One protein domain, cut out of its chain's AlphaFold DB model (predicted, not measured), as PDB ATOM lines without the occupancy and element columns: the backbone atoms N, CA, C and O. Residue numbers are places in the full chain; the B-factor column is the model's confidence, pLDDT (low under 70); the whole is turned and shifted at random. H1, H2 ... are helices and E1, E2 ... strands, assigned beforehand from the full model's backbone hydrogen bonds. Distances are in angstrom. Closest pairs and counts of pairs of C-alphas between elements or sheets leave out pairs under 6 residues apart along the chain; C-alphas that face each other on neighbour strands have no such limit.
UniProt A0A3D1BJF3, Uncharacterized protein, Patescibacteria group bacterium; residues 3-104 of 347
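This is residues 3 to 104 of the 347 residues of an uncharacterized protein of Patescibacteria group bacterium (UniProt A0A3D1BJF3). A twisted antiparallel sheet of five strands, in the order E1 - E2 - E7 - E6 - E3, has the helix H1 packed over one face, and the hairpin E4 and E5 makes a thin arm whose residues 74 to 79 stick out. Residues 3 to 22 form a long stretch with no named element, of which residues 4 to 9 also stick out. The printed part has 102 residues, with the named elements E1 E2 H1 H2 E3 E4 E5 E6 E7 along the chain; the class is mixed, helices and strands, with under half of the residues in named elements. The whole is compact, with a radius of gyration of the C-alphas of 13.3 A and spans of 37 by 34 by 23 A.

After residues 3 to 22, E1, residues 23 to 26, and E2, residues 29 to 33, form an antiparallel hairpin, with N 24 and O 31 at 2.8 A. E2 is also antiparallel to E7, residues 91 to 95, with N 32 and O 92 at 2.8 A. H1, residues 41 to 52, is on this sheet, over E2 and E7, at a height over the sheet of 10.2 A; these are two layers, a helix on one face of a sheet. H1 runs along the strands, only just, at 29 degrees to E7 on the local plane; their closest C-alphas, of Ile 47 and Leu 93, are 7.7 A apart. H2, residues 55 to 58, is not on the sheet and is close to H1 but not clearly touching, the closest C-alphas being those of Phe 50 and Trp 58, 6.5 A apart. E3, residues 66 to 68, is an edge strand antiparallel to E6, residues 84 to 88, with N 68 and O 85 at 3.0 A. E4, residues 73 to 75, and E5, residues 78 to 80, form an antiparallel hairpin, with N 73 and O 80 at 2.9 A. E6 and E7 form another, with N 86 and O 93 at 2.8 A. In H1 every O i to N i+4 pair is within hydrogen-bond range; H2 is too short for such a pair.

E1 begins at C-alpha 23, (93.664, 147.294, 66.835), and E2 is 13.7 A long. H1 begins at C-alpha 41, (92.001, 129.095, 75.196), and is 16.0 A long. E6 measures 13.4 A and E7 13.3 A, ending at C-alpha 95, (102.735, 148.514, 76.472).

The C-alphas farthest apart, of Asp 5 and Thr 104, are 37.8 A apart. The printed part has no cut, and no link between named elements is long. Mean pLDDT of the printed part is 81.5; residues 3 to 8, 11 and 101 to 104 are under 70.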
ATOM      1  N   LEU A   3      79.817 144.314  68.595       62.03
ATOM      2  CA  LEU A   3      80.123 143.679  67.319       62.03
ATOM      3  C   LEU A   3      78.956 143.931  66.358       62.03
ATOM      4  O   LEU A   3      77.892 144.394  66.771       62.03
ATOM      5  N   SER A   4      79.155 143.659  65.066       56.34
ATOM      6  CA  SER A   4      78.140 143.943  64.034       56.34
ATOM      7  C   SER A   4      76.836 143.150  64.227       56.34
ATOM      8  O   SER A   4      75.808 143.517  63.668       56.34
ATOM      9  N   ASP A   5      76.876 142.096  65.038       53.31
ATOM     10  CA  ASP A   5      75.832 141.097  65.242       53.31
ATOM     11  C   ASP A   5      75.494 140.826  66.727       53.31
ATOM     12  O   ASP A   5      74.449 140.237  67.014       53.31
ATOM     13  N   LYS A   6      76.317 141.269  67.696       67.31
ATOM     14  CA  LYS A   6      76.082 141.030  69.136       67.31
ATOM     15  C   LYS A   6      76.749 142.066  70.050       67.31
ATOM     16  O   LYS A   6      77.783 142.645  69.730       67.31
ATOM     17  N   THR A   7      76.187 142.256  71.247       64.75
ATOM     18  CA  THR A   7      76.871 142.941  72.360       64.75
ATOM     19  C   THR A   7      77.418 141.900  73.335       64.75
ATOM     20  O   THR A   7      76.653 141.078  73.833       64.75
ATOM     21  N   THR A   8      78.722 141.940  73.616       68.00
ATOM     22  CA  THR A   8      79.370 141.074  74.619       68.00
ATOM     23  C   THR A   8      80.289 141.882  75.537       68.00
ATOM     24  O   THR A   8      80.772 142.959  75.153       68.00
ATOM     25  N   THR A   9      80.515 141.401  76.759       72.81
ATOM     26  CA  THR A   9      81.566 141.922  77.645       72.81
ATOM     27  C   THR A   9      82.931 141.487  77.112       72.81
ATOM     28  O   THR A   9      83.046 140.440  76.476       72.81
ATOM     29  N   LEU A  10      83.955 142.331  77.282       72.00
ATOM     30  CA  LEU A  10      85.284 142.075  76.707       72.00
ATOM     31  C   LEU A  10      85.888 140.783  77.278       72.00
ATOM     32  O   LEU A  10      86.476 140.002  76.550       72.00
ATOM     33  N   ASP A  11      85.620 140.527  78.550       67.75
ATOM     34  CA  ASP A  11      86.078 139.377  79.332       67.75
ATOM     35  C   ASP A  11      85.458 138.039  78.877       67.75
ATOM     36  O   ASP A  11      85.940 136.977  79.252       67.75
ATOM     37  N   GLN A  12      84.391 138.079  78.070       72.00
ATOM     38  CA  GLN A  12      83.703 136.900  77.519       72.00
ATOM     39  C   GLN A  12      83.817 136.819  75.990       72.00
ATOM     40  O   GLN A  12      83.092 136.058  75.346       72.00
ATOM     41  N   LEU A  13      84.657 137.660  75.382       81.69
ATOM     42  CA  LEU A  13      84.837 137.698  73.939       81.69
ATOM     43  C   LEU A  13      85.812 136.604  73.506       81.69
ATOM     44  O   LEU A  13      86.964 136.613  73.909       81.69
ATOM     45  N   ASP A  14      85.386 135.713  72.617       84.06
ATOM     46  CA  ASP A  14      86.320 134.842  71.910       84.06
ATOM     47  C   ASP A  14      86.976 135.620  70.759       84.06
ATOM     48  O   ASP A  14      86.315 136.028  69.803       84.06
ATOM     49  N   LEU A  15      88.287 135.866  70.847       85.81
ATOM     50  CA  LEU A  15      89.026 136.618  69.831       85.81
ATOM     51  C   LEU A  15      89.123 135.861  68.496       85.81
ATOM     52  O   LEU A  15      89.365 136.484  67.453       85.81
ATOM     53  N   ASN A  16      88.880 134.545  68.487       85.44
ATOM     54  CA  ASN A  16      88.829 133.760  67.257       85.44
ATOM     55  C   ASN A  16      87.663 134.168  66.351       85.44
ATOM     56  O   ASN A  16      87.787 134.064  65.132       85.44
ATOM     57  N   THR A  17      86.582 134.734  66.899       84.81
ATOM     58  CA  THR A  17      85.422 135.172  66.102       84.81
ATOM     59  C   THR A  17      85.676 136.464  65.315       84.81
ATOM     60  O   THR A  17      84.814 136.922  64.568       84.81
ATOM     61  N   LEU A  18      86.835 137.109  65.489       84.38
ATOM     62  CA  LEU A  18      87.167 138.374  64.829       84.38
ATOM     63  C   LEU A  18      87.766 138.137  63.433       84.38
ATOM     64  O   LEU A  18      88.974 138.044  63.277       84.38
ATOM     65  N   GLU A  19      86.956 138.152  62.378       79.25
ATOM     66  CA  GLU A  19      87.405 137.862  60.996       79.25
ATOM     67  C   GLU A  19      88.296 138.942  60.332       79.25
ATOM     68  O   GLU A  19      88.556 138.915  59.128       79.25
ATOM     69  N   ARG A  20      88.750 139.950  61.083       84.25
ATOM     70  CA  ARG A  20      89.551 141.078  60.573       84.25
ATOM     71  C   ARG A  20      90.778 141.323  61.446       84.25
ATOM     72  O   ARG A  20      91.042 140.570  62.372       84.25
ATOM     73  N   TYR A  21      91.512 142.400  61.161       85.38
ATOM     74  CA  TYR A  21      92.734 142.808  61.863       85.38
ATOM     75  C   TYR A  21      92.482 143.988  62.816       85.38
ATOM     76  O   TYR A  21      92.854 145.126  62.500       85.38
ATOM     77  N   PRO A  22      91.778 143.787  63.944       88.94
ATOM     78  CA  PRO A  22      91.501 144.868  64.874       88.94
ATOM     79  C   PRO A  22      92.782 145.375  65.541       88.94
ATOM     80  O   PRO A  22      93.747 144.641  65.763       88.94
ATOM     81  N   LYS A  23      92.739 146.657  65.901       89.19
ATOM     82  CA  LYS A  23      93.664 147.294  66.835       89.19
ATOM     83  C   LYS A  23      92.844 147.762  68.025       89.19
ATOM     84  O   LYS A  23      91.956 148.596  67.856       89.19
ATOM     85  N   ILE A  24      93.111 147.201  69.193       89.69
ATOM     86  CA  ILE A  24      92.368 147.481  70.418       89.69
ATOM     87  C   ILE A  24      93.292 148.263  71.338       89.69
ATOM     88  O   ILE A  24      94.332 147.760  71.750       89.69
ATOM     89  N   TYR A  25      92.921 149.506  71.626       87.25
ATOM     90  CA  TYR A  25      93.700 150.411  72.465       87.25
ATOM     91  C   TYR A  25      93.092 150.486  73.857       87.25
ATOM     92  O   TYR A  25      91.870 150.588  73.998       87.25
ATOM     93  N   ARG A  26      93.947 150.522  74.877       85.62
ATOM     94  CA  ARG A  26      93.546 150.836  76.245       85.62
ATOM     95  C   ARG A  26      94.660 151.616  76.920       85.62
ATOM     96  O   ARG A  26      95.720 151.065  77.151       85.62
ATOM     97  N   GLN A  27      94.402 152.882  77.239       84.25
ATOM     98  CA  GLN A  27      95.337 153.753  77.960       84.25
ATOM     99  C   GLN A  27      96.766 153.717  77.377       84.25
ATOM    100  O   GLN A  27      97.015 154.294  76.321       84.25
ATOM    101  N   ASP A  28      97.677 153.036  78.060       82.94
ATOM    102  CA  ASP A  28      99.111 152.916  77.815       82.94
ATOM    103  C   ASP A  28      99.510 151.646  77.050       82.94
ATOM    104  O   ASP A  28     100.696 151.335  76.940       82.94
ATOM    105  N   ARG A  29      98.536 150.928  76.479       90.12
ATOM    106  CA  ARG A  29      98.776 149.687  75.744       90.12
ATOM    107  C   ARG A  29      97.876 149.495  74.530       90.12
ATOM    108  O   ARG A  29      96.857 150.172  74.340       90.12
ATOM    109  N   VAL A  30      98.255 148.536  73.697       92.62
ATOM    110  CA  VAL A  30      97.547 148.191  72.467       92.62
ATOM    111  C   VAL A  30      97.751 146.729  72.097       92.62
ATOM    112  O   VAL A  30      98.868 146.222  72.131       92.62
ATOM    113  N   ALA A  31      96.666 146.070  71.700       92.75
ATOM    114  CA  ALA A  31      96.687 144.748  71.089       92.75
ATOM    115  C   ALA A  31      96.370 144.872  69.594       92.75
ATOM    116  O   ALA A  31      95.386 145.509  69.205       92.75
ATOM    117  N   ILE A  32      97.204 144.280  68.743       90.38
ATOM    118  CA  ILE A  32      97.089 144.361  67.285       90.38
ATOM    119  C   ILE A  32      97.050 142.957  66.711       90.38
ATOM    120  O   ILE A  32      98.030 142.229  66.827       90.38
ATOM    121  N   ARG A  33      95.988 142.612  65.988       89.94
ATOM    122  CA  ARG A  33      95.986 141.378  65.204       89.94
ATOM    123  C   ARG A  33      96.734 141.587  63.886       89.94
ATOM    124  O   ARG A  33      96.413 142.503  63.125       89.94
ATOM    125  N   LYS A  34      97.728 140.745  63.612       84.50
ATOM    126  CA  LYS A  34      98.563 140.753  62.399       84.50
ATOM    127  C   LYS A  34      98.238 139.599  61.456       84.50
ATOM    128  O   LYS A  34      98.302 139.793  60.245       84.50
ATOM    129  N   SER A  35      97.839 138.443  61.984       80.38
ATOM    130  CA  SER A  35      97.438 137.271  61.199       80.38
ATOM    131  C   SER A  35      96.117 136.669  61.705       80.38
ATOM    132  O   SER A  35      95.686 136.891  62.838       80.38
ATOM    133  N   LEU A  36      95.418 135.952  60.819       80.50
ATOM    134  CA  LEU A  36      94.187 135.217  61.134       80.50
ATOM    135  C   LEU A  36      94.538 133.781  61.541       80.50
ATOM    136  O   LEU A  36      94.217 132.826  60.844       80.50
ATOM    137  N   THR A  37      95.271 133.655  62.637       78.56
ATOM    138  CA  THR A  37      95.568 132.386  63.310       78.56
ATOM    139  C   THR A  37      94.478 132.057  64.325       78.56
ATOM    140  O   THR A  37      93.791 132.961  64.819       78.56
ATOM    141  N   THR A  38      94.312 130.766  64.614       82.94
ATOM    142  CA  THR A  38      93.435 130.274  65.682       82.94
ATOM    143  C   THR A  38      94.207 130.280  66.996       82.94
ATOM    144  O   THR A  38      95.274 129.676  67.087       82.94
ATOM    145  N   LEU A  39      93.681 130.992  67.988       81.50
ATOM    146  CA  LEU A  39      94.220 131.087  69.340       81.50
ATOM    147  C   LEU A  39      93.742 129.912  70.190       81.50
ATOM    148  O   LEU A  39      92.570 129.534  70.106       81.50
ATOM    149  N   THR A  40      94.622 129.403  71.050       85.06
ATOM    150  CA  THR A  40      94.239 128.486  72.133       85.06
ATOM    151  C   THR A  40      93.446 129.228  73.212       85.06
ATOM    152  O   THR A  40      93.502 130.458  73.306       85.06
ATOM    153  N   ASP A  41      92.739 128.495  74.075       82.19
ATOM    154  CA  ASP A  41      92.001 129.095  75.196       82.19
ATOM    155  C   ASP A  41      92.919 129.904  76.127       82.19
ATOM    156  O   ASP A  41      92.525 130.964  76.627       82.19
ATOM    157  N   ASN A  42      94.167 129.454  76.315       82.94
ATOM    158  CA  ASN A  42      95.137 130.155  77.150       82.94
ATOM    159  C   ASN A  42      95.603 131.466  76.498       82.94
ATOM    160  O   ASN A  42      95.585 132.515  77.138       82.94
ATOM    161  N   GLN A  43      95.921 131.441  75.201       86.19
ATOM    162  CA  GLN A  43      96.308 132.638  74.445       86.19
ATOM    163  C   GLN A  43      95.165 133.652  74.358       86.19
ATOM    164  O   GLN A  43      95.379 134.856  74.518       86.19
ATOM    165  N   ASN A  44      93.936 133.173  74.150       88.69
ATOM    166  CA  ASN A  44      92.746 134.013  74.177       88.69
ATOM    167  C   ASN A  44      92.603 134.690  75.551       88.69
ATOM    168  O   ASN A  44      92.478 135.912  75.629       88.69
ATOM    169  N   THR A  45      92.730 133.922  76.638       88.56
ATOM    170  CA  THR A  45      92.695 134.449  78.012       88.56
ATOM    171  C   THR A  45      93.806 135.466  78.275       88.56
ATOM    172  O   THR A  45      93.529 136.524  78.831       88.56
ATOM    173  N   GLN A  46      95.034 135.203  77.830       90.81
ATOM    174  CA  GLN A  46      96.180 136.101  77.984       90.81
ATOM    175  C   GLN A  46      95.984 137.444  77.266       90.81
ATOM    176  O   GLN A  46      96.277 138.504  77.819       90.81
ATOM    177  N   ILE A  47      95.494 137.428  76.023       91.12
ATOM    178  CA  ILE A  47      95.279 138.666  75.260       91.12
ATOM    179  C   ILE A  47      94.120 139.466  75.868       91.12
ATOM    180  O   ILE A  47      94.178 140.695  75.944       91.12
ATOM    181  N   LEU A  48      93.070 138.787  76.337       90.44
ATOM    182  CA  LEU A  48      91.970 139.446  77.035       90.44
ATOM    183  C   LEU A  48      92.410 140.008  78.386       90.44
ATOM    184  O   LEU A  48      92.080 141.155  78.674       90.44
ATOM    185  N   SER A  49      93.185 139.265  79.181       89.81
ATOM    186  CA  SER A  49      93.707 139.733  80.470       89.81
ATOM    187  C   SER A  49      94.621 140.944  80.289       89.81
ATOM    188  O   SER A  49      94.496 141.921  81.027       89.81
ATOM    189  N   PHE A  50      95.434 140.966  79.228       91.25
ATOM    190  CA  PHE A  50      96.212 142.141  78.838       91.25
ATOM    191  C   PHE A  50      95.316 143.357  78.578       91.25
ATOM    192  O   PHE A  50      95.677 144.484  78.912       91.25
ATOM    193  N   LEU A  51      94.127 143.157  78.008       89.75
ATOM    194  CA  LEU A  51      93.169 144.222  77.726       89.75
ATOM    195  C   LEU A  51      92.253 144.575  78.906       89.75
ATOM    196  O   LEU A  51      91.669 145.656  78.867       89.75
ATOM    197  N   THR A  52      92.126 143.748  79.946       87.69
ATOM    198  CA  THR A  52      91.153 143.948  81.045       87.69
ATOM    199  C   THR A  52      91.792 144.184  82.418       87.69
ATOM    200  O   THR A  52      91.303 145.040  83.162       87.69
ATOM    201  N   LEU A  53      92.934 143.564  82.724       86.44
ATOM    202  CA  LEU A  53      93.654 143.714  83.996       86.44
ATOM    203  C   LEU A  53      94.536 144.969  84.050       86.44
ATOM    204  O   LEU A  53      94.818 145.606  83.027       86.44
ATOM    205  N   ASP A  54      94.963 145.332  85.262       86.69
ATOM    206  CA  ASP A  54      95.985 146.357  85.487       86.69
ATOM    207  C   ASP A  54      97.352 145.855  84.984       86.69
ATOM    208  O   ASP A  54      97.665 144.671  85.075       86.69
ATOM    209  N   LEU A  55      98.167 146.751  84.420       85.44
ATOM    210  CA  LEU A  55      99.466 146.407  83.818       85.44
ATOM    211  C   LEU A  55     100.414 145.825  84.870       85.44
ATOM    212  O   LEU A  55     101.143 144.888  84.581       85.44
ATOM    213  N   SER A  56     100.363 146.378  86.084       83.19
ATOM    214  CA  SER A  56     101.217 145.997  87.217       83.19
ATOM    215  C   SER A  56     100.840 144.658  87.860       83.19
ATOM    216  O   SER A  56     101.623 144.076  88.615       83.19
ATOM    217  N   GLU A  57      99.623 144.179  87.608       84.25
ATOM    218  CA  GLU A  57      99.178 142.836  87.982       84.25
ATOM    219  C   GLU A  57      99.478 141.858  86.853       84.25
ATOM    220  O   GLU A  57     100.051 140.802  87.097       84.25
ATOM    221  N   TRP A  58      99.183 142.262  85.616       86.06
ATOM    222  CA  TRP A  58      99.466 141.475  84.425       86.06
ATOM    223  C   TRP A  58     100.965 141.178  84.285       86.06
ATOM    224  O   TRP A  58     101.331 140.044  84.011       86.06
ATOM    225  N   SER A  59     101.853 142.139  84.554       82.56
ATOM    226  CA  SER A  59     103.305 141.956  84.410       82.56
ATOM    227  C   SER A  59     103.943 140.978  85.401       82.56
ATOM    228  O   SER A  59     105.078 140.561  85.188       82.56
ATOM    229  N   LYS A  60     103.236 140.605  86.478       82.06
ATOM    230  CA  LYS A  60     103.721 139.648  87.487       82.06
ATOM    231  C   LYS A  60     103.496 138.193  87.092       82.06
ATOM    232  O   LYS A  60     104.065 137.303  87.722       82.06
ATOM    233  N   GLU A  61     102.628 137.951  86.116       79.75
ATOM    234  CA  GLU A  61     102.362 136.615  85.602       79.75
ATOM    235  C   GLU A  61     103.323 136.260  84.467       79.75
ATOM    236  O   GLU A  61     103.902 137.131  83.815       79.75
ATOM    237  N   ILE A  62     103.500 134.957  84.248       76.25
ATOM    238  CA  ILE A  62     104.385 134.436  83.207       76.25
ATOM    239  C   ILE A  62     103.544 134.089  81.979       76.25
ATOM    240  O   ILE A  62     102.713 133.175  82.025       76.25
ATOM    241  N   TRP A  63     103.793 134.794  80.879       82.44
ATOM    242  CA  TRP A  63     102.952 134.773  79.679       82.44
ATOM    243  C   TRP A  63     103.602 134.055  78.494       82.44
ATOM    244  O   TRP A  63     104.821 134.042  78.367       82.44
ATOM    245  N   GLU A  64     102.805 133.463  77.608       78.00
ATOM    246  CA  GLU A  64     103.301 132.820  76.384       78.00
ATOM    247  C   GLU A  64     103.685 133.864  75.328       78.00
ATOM    248  O   GLU A  64     103.062 134.923  75.243       78.00
ATOM    249  N   GLY A  65     104.681 133.562  74.494       79.56
ATOM    250  CA  GLY A  65     105.040 134.386  73.337       79.56
ATOM    251  C   GLY A  65     106.465 134.934  73.349       79.56
ATOM    252  O   GLY A  65     107.238 134.754  74.294       79.56
ATOM    253  N   GLU A  66     106.814 135.614  72.260       75.81
ATOM    254  CA  GLU A  66     108.161 136.126  72.007       75.81
ATOM    255  C   GLU A  66     108.233 137.637  72.253       75.81
ATOM    256  O   GLU A  66     107.424 138.411  71.734       75.81
ATOM    257  N   LEU A  67     109.219 138.079  73.042       81.31
ATOM    258  CA  LEU A  67     109.503 139.504  73.203       81.31
ATOM    259  C   LEU A  67     110.105 140.052  71.908       81.31
ATOM    260  O   LEU A  67     111.215 139.695  71.520       81.31
ATOM    261  N   ILE A  68     109.386 140.972  71.273       79.00
ATOM    262  CA  ILE A  68     109.786 141.600  70.014       79.00
ATOM    263  C   ILE A  68     110.090 143.087  70.212       79.00
ATOM    264  O   ILE A  68     109.730 143.710  71.213       79.00
ATOM    265  N   THR A  69     110.738 143.707  69.226       74.69
ATOM    266  CA  THR A  69     110.943 145.161  69.236       74.69
ATOM    267  C   THR A  69     109.622 145.900  68.975       74.69
ATOM    268  O   THR A  69     108.963 145.591  67.973       74.69
ATOM    269  N   PRO A  70     109.256 146.915  69.785       83.88
ATOM    270  CA  PRO A  70     108.034 147.686  69.581       83.88
ATOM    271  C   PRO A  70     107.960 148.354  68.203       83.88
ATOM    272  O   PRO A  70     108.902 148.978  67.715       83.88
ATOM    273  N   GLN A  71     106.791 148.257  67.584       83.00
ATOM    274  CA  GLN A  71     106.450 148.855  66.303       83.00
ATOM    275  C   GLN A  71     105.771 150.213  66.502       83.00
ATOM    276  O   GLN A  71     104.854 150.372  67.314       83.00
ATOM    277  N   VAL A  72     106.161 151.185  65.673       81.31
ATOM    278  CA  VAL A  72     105.519 152.503  65.618       81.31
ATOM    279  C   VAL A  72     104.099 152.362  65.071       81.31
ATOM    280  O   VAL A  72     103.896 151.979  63.915       81.31
ATOM    281  N   ILE A  73     103.104 152.735  65.871       82.19
ATOM    282  CA  ILE A  73     101.706 152.721  65.447       82.19
ATOM    283  C   ILE A  73     101.323 154.088  64.906       82.19
ATOM    284  O   ILE A  73     101.283 155.066  65.646       82.19
ATOM    285  N   ARG A  74     100.973 154.141  63.620       77.81
ATOM    286  CA  ARG A  74     100.444 155.347  62.975       77.81
ATOM    287  C   ARG A  74      98.920 155.377  63.059       77.81
ATOM    288  O   ARG A  74      98.267 154.381  62.733       77.81
ATOM    289  N   TYR A  75      98.364 156.517  63.446       80.00
ATOM    290  CA  TYR A  75      96.931 156.811  63.426       80.00
ATOM    291  C   TYR A  75      96.705 158.216  62.840       80.00
ATOM    292  O   TYR A  75      97.655 158.991  62.735       80.00
ATOM    293  N   PRO A  76      95.474 158.580  62.429       73.06
ATOM    294  CA  PRO A  76      95.227 159.825  61.688       73.06
ATOM    295  C   PRO A  76      95.698 161.125  62.370       73.06
ATOM    296  O   PRO A  76      95.839 162.137  61.694       73.06
ATOM    297  N   GLY A  77      95.949 161.102  63.684       76.31
ATOM    298  CA  GLY A  77      96.405 162.249  64.476       76.31
ATOM    299  C   GLY A  77      97.856 162.186  64.966       76.31
ATOM    300  O   GLY A  77      98.241 163.050  65.745       76.31
ATOM    301  N   GLY A  78      98.655 161.185  64.572       82.81
ATOM    302  CA  GLY A  78     100.046 161.062  65.022       82.81
ATOM    303  C   GLY A  78     100.578 159.630  65.066       82.81
ATOM    304  O   GLY A  78     100.028 158.716  64.450       82.81
ATOM    305  N   ASN A  79     101.671 159.450  65.811       83.94
ATOM    306  CA  ASN A  79     102.322 158.159  66.014       83.94
ATOM    307  C   ASN A  79     102.436 157.855  67.513       83.94
ATOM    308  O   ASN A  79     102.806 158.735  68.286       83.94
ATOM    309  N   SER A  80     102.191 156.602  67.894       81.44
ATOM    310  CA  SER A  80     102.458 156.081  69.239       81.44
ATOM    311  C   SER A  80     103.601 155.076  69.199       81.44
ATOM    312  O   SER A  80     103.679 154.240  68.292       81.44
ATOM    313  N   THR A  81     104.466 155.154  70.203       82.31
ATOM    314  CA  THR A  81     105.540 154.198  70.479       82.31
ATOM    315  C   THR A  81     105.353 153.629  71.874       82.31
ATOM    316  O   THR A  81     104.825 154.319  72.746       82.31
ATOM    317  N   TYR A  82     105.797 152.392  72.057       86.31
ATOM    318  CA  TYR A  82     105.717 151.671  73.320       86.31
ATOM    319  C   TYR A  82     107.105 151.175  73.724       86.31
ATOM    320  O   TYR A  82     107.970 151.036  72.857       86.31
ATOM    321  N   GLU A  83     107.317 150.936  75.013       82.00
ATOM    322  CA  GLU A  83     108.600 150.469  75.559       82.00
ATOM    323  C   GLU A  83     108.814 148.971  75.325       82.00
ATOM    324  O   GLU A  83     109.925 148.545  75.003       82.00
ATOM    325  N   HIS A  84     107.740 148.184  75.414       85.56
ATOM    326  CA  HIS A  84     107.784 146.729  75.314       85.56
ATOM    327  C   HIS A  84     106.746 146.192  74.331       85.56
ATOM    328  O   HIS A  84     105.700 146.809  74.101       85.56
ATOM    329  N   ALA A  85     107.063 145.049  73.716       86.75
ATOM    330  CA  ALA A  85     106.164 144.347  72.819       86.75
ATOM    331  C   ALA A  85     106.328 142.824  72.929       86.75
ATOM    332  O   ALA A  85     107.440 142.314  73.039       86.75
ATOM    333  N   LEU A  86     105.203 142.117  72.882       89.00
ATOM    334  CA  LEU A  86     105.090 140.666  72.977       89.00
ATOM    335  C   LEU A  86     104.253 140.163  71.799       89.00
ATOM    336  O   LEU A  86     103.141 140.651  71.580       89.00
ATOM    337  N   GLU A  87     104.782 139.207  71.040       86.75
ATOM    338  CA  GLU A  87     104.053 138.533  69.970       86.75
ATOM    339  C   GLU A  87     103.495 137.194  70.458       86.75
ATOM    340  O   GLU A  87     104.225 136.339  70.952       86.75
ATOM    341  N   VAL A  88     102.181 137.023  70.313       88.75
ATOM    342  CA  VAL A  88     101.422 135.856  70.770       88.75
ATOM    343  C   VAL A  88     100.554 135.385  69.615       88.75
ATOM    344  O   VAL A  88      99.534 136.005  69.318       88.75
ATOM    345  N   ASN A  89     100.984 134.322  68.932       83.69
ATOM    346  CA  ASN A  89     100.232 133.642  67.872       83.69
ATOM    347  C   ASN A  89      99.459 134.609  66.944       83.69
ATOM    348  O   ASN A  89      98.229 134.592  66.875       83.69
ATOM    349  N   GLY A  90     100.175 135.509  66.262       81.00
ATOM    350  CA  GLY A  90      99.574 136.455  65.317       81.00
ATOM    351  C   GLY A  90      99.015 137.747  65.915       81.00
ATOM    352  O   GLY A  90      98.515 138.596  65.167       81.00
ATOM    353  N   TRP A  91      99.108 137.927  67.232       91.62
ATOM    354  CA  TRP A  91      98.804 139.172  67.931       91.62
ATOM    355  C   TRP A  91     100.066 139.832  68.461       91.62
ATOM    356  O   TRP A  91     100.947 139.174  68.992       91.62
ATOM    357  N   VAL A  92     100.124 141.154  68.360       90.31
ATOM    358  CA  VAL A  92     101.201 141.971  68.916       90.31
ATOM    359  C   VAL A  92     100.628 142.826  70.036       90.31
ATOM    360  O   VAL A  92      99.777 143.688  69.791       90.31
ATOM    361  N   LEU A  93     101.096 142.579  71.255       93.12
ATOM    362  CA  LEU A  93     100.742 143.308  72.465       93.12
ATOM    363  C   LEU A  93     101.864 144.296  72.765       93.12
ATOM    364  O   LEU A  93     103.005 143.876  72.908       93.12
ATOM    365  N   GLN A  94     101.577 145.594  72.834       91.62
ATOM    366  CA  GLN A  94     102.589 146.612  73.147       91.62
ATOM    367  C   GLN A  94     102.135 147.474  74.316       91.62
ATOM    368  O   GLN A  94     100.972 147.884  74.346       91.62
ATOM    369  N   TRP A  95     103.034 147.755  75.257       92.56
ATOM    370  CA  TRP A  95     102.735 148.514  76.472       92.56
ATOM    371  C   TRP A  95     103.940 149.326  76.962       92.56
ATOM    372  O   TRP A  95     105.068 149.142  76.498       92.56
ATOM    373  N   ASN A  96     103.674 150.238  77.896       84.62
ATOM    374  CA  ASN A  96     104.686 150.965  78.666       84.62
ATOM    375  C   ASN A  96     104.675 150.471  80.116       84.62
ATOM    376  O   ASN A  96     103.606 150.128  80.622       84.62
ATOM    377  N   GLY A  97     105.827 150.455  80.789       82.25
ATOM    378  CA  GLY A  97     105.942 149.991  82.176       82.25
ATOM    379  C   GLY A  97     106.839 148.765  82.341       82.25
ATOM    380  O   GLY A  97     107.853 148.641  81.666       82.25
ATOM    381  N   ASP A  98     106.493 147.878  83.275       79.50
ATOM    382  CA  ASP A  98     107.386 146.793  83.694       79.50
ATOM    383  C   ASP A  98     107.594 145.722  82.608       79.50
ATOM    384  O   ASP A  98     106.685 145.386  81.838       79.50
ATOM    385  N   VAL A  99     108.806 145.156  82.586       72.56
ATOM    386  CA  VAL A  99     109.172 144.014  81.738       72.56
ATOM    387  C   VAL A  99     108.487 142.756  82.267       72.56
ATOM    388  O   VAL A  99     108.491 142.499  83.469       72.56
ATOM    389  N   VAL A 100     107.935 141.961  81.356       77.19
ATOM    390  CA  VAL A 100     107.266 140.693  81.655       77.19
ATOM    391  C   VAL A 100     108.226 139.525  81.461       77.19
ATOM    392  O   VAL A 100     108.986 139.498  80.491       77.19
ATOM    393  N   GLU A 101     108.155 138.538  82.353       69.69
ATOM    394  CA  GLU A 101     108.769 137.230  82.131       69.69
ATOM    395  C   GLU A 101     107.880 136.405  81.199       69.69
ATOM    396  O   GLU A 101     106.696 136.191  81.465       69.69
ATOM    397  N   THR A 102     108.436 135.935  80.086       64.31
ATOM    398  CA  THR A 102     107.705 135.058  79.174       64.31
ATOM    399  C   THR A 102     108.041 133.603  79.461       64.31
ATOM    400  O   THR A 102     109.187 133.254  79.764       64.31
ATOM    401  N   LYS A 103     107.040 132.724  79.355       54.97
ATOM    402  CA  LYS A 103     107.277 131.290  79.256       54.97
ATOM    403  C   LYS A 103     108.026 131.104  77.946       54.97
ATOM    404  O   LYS A 103     107.445 131.210  76.872       54.97
ATOM    405  N   THR A 104     109.322 130.835  78.046       38.09
ATOM    406  CA  THR A 104     109.982 130.047  77.011       38.09
ATOM    407  C   THR A 104     109.229 128.719  76.991       38.09
ATOM    408  O   THR A 104     109.163 128.014  77.996       38.09
TER     409      THR A 104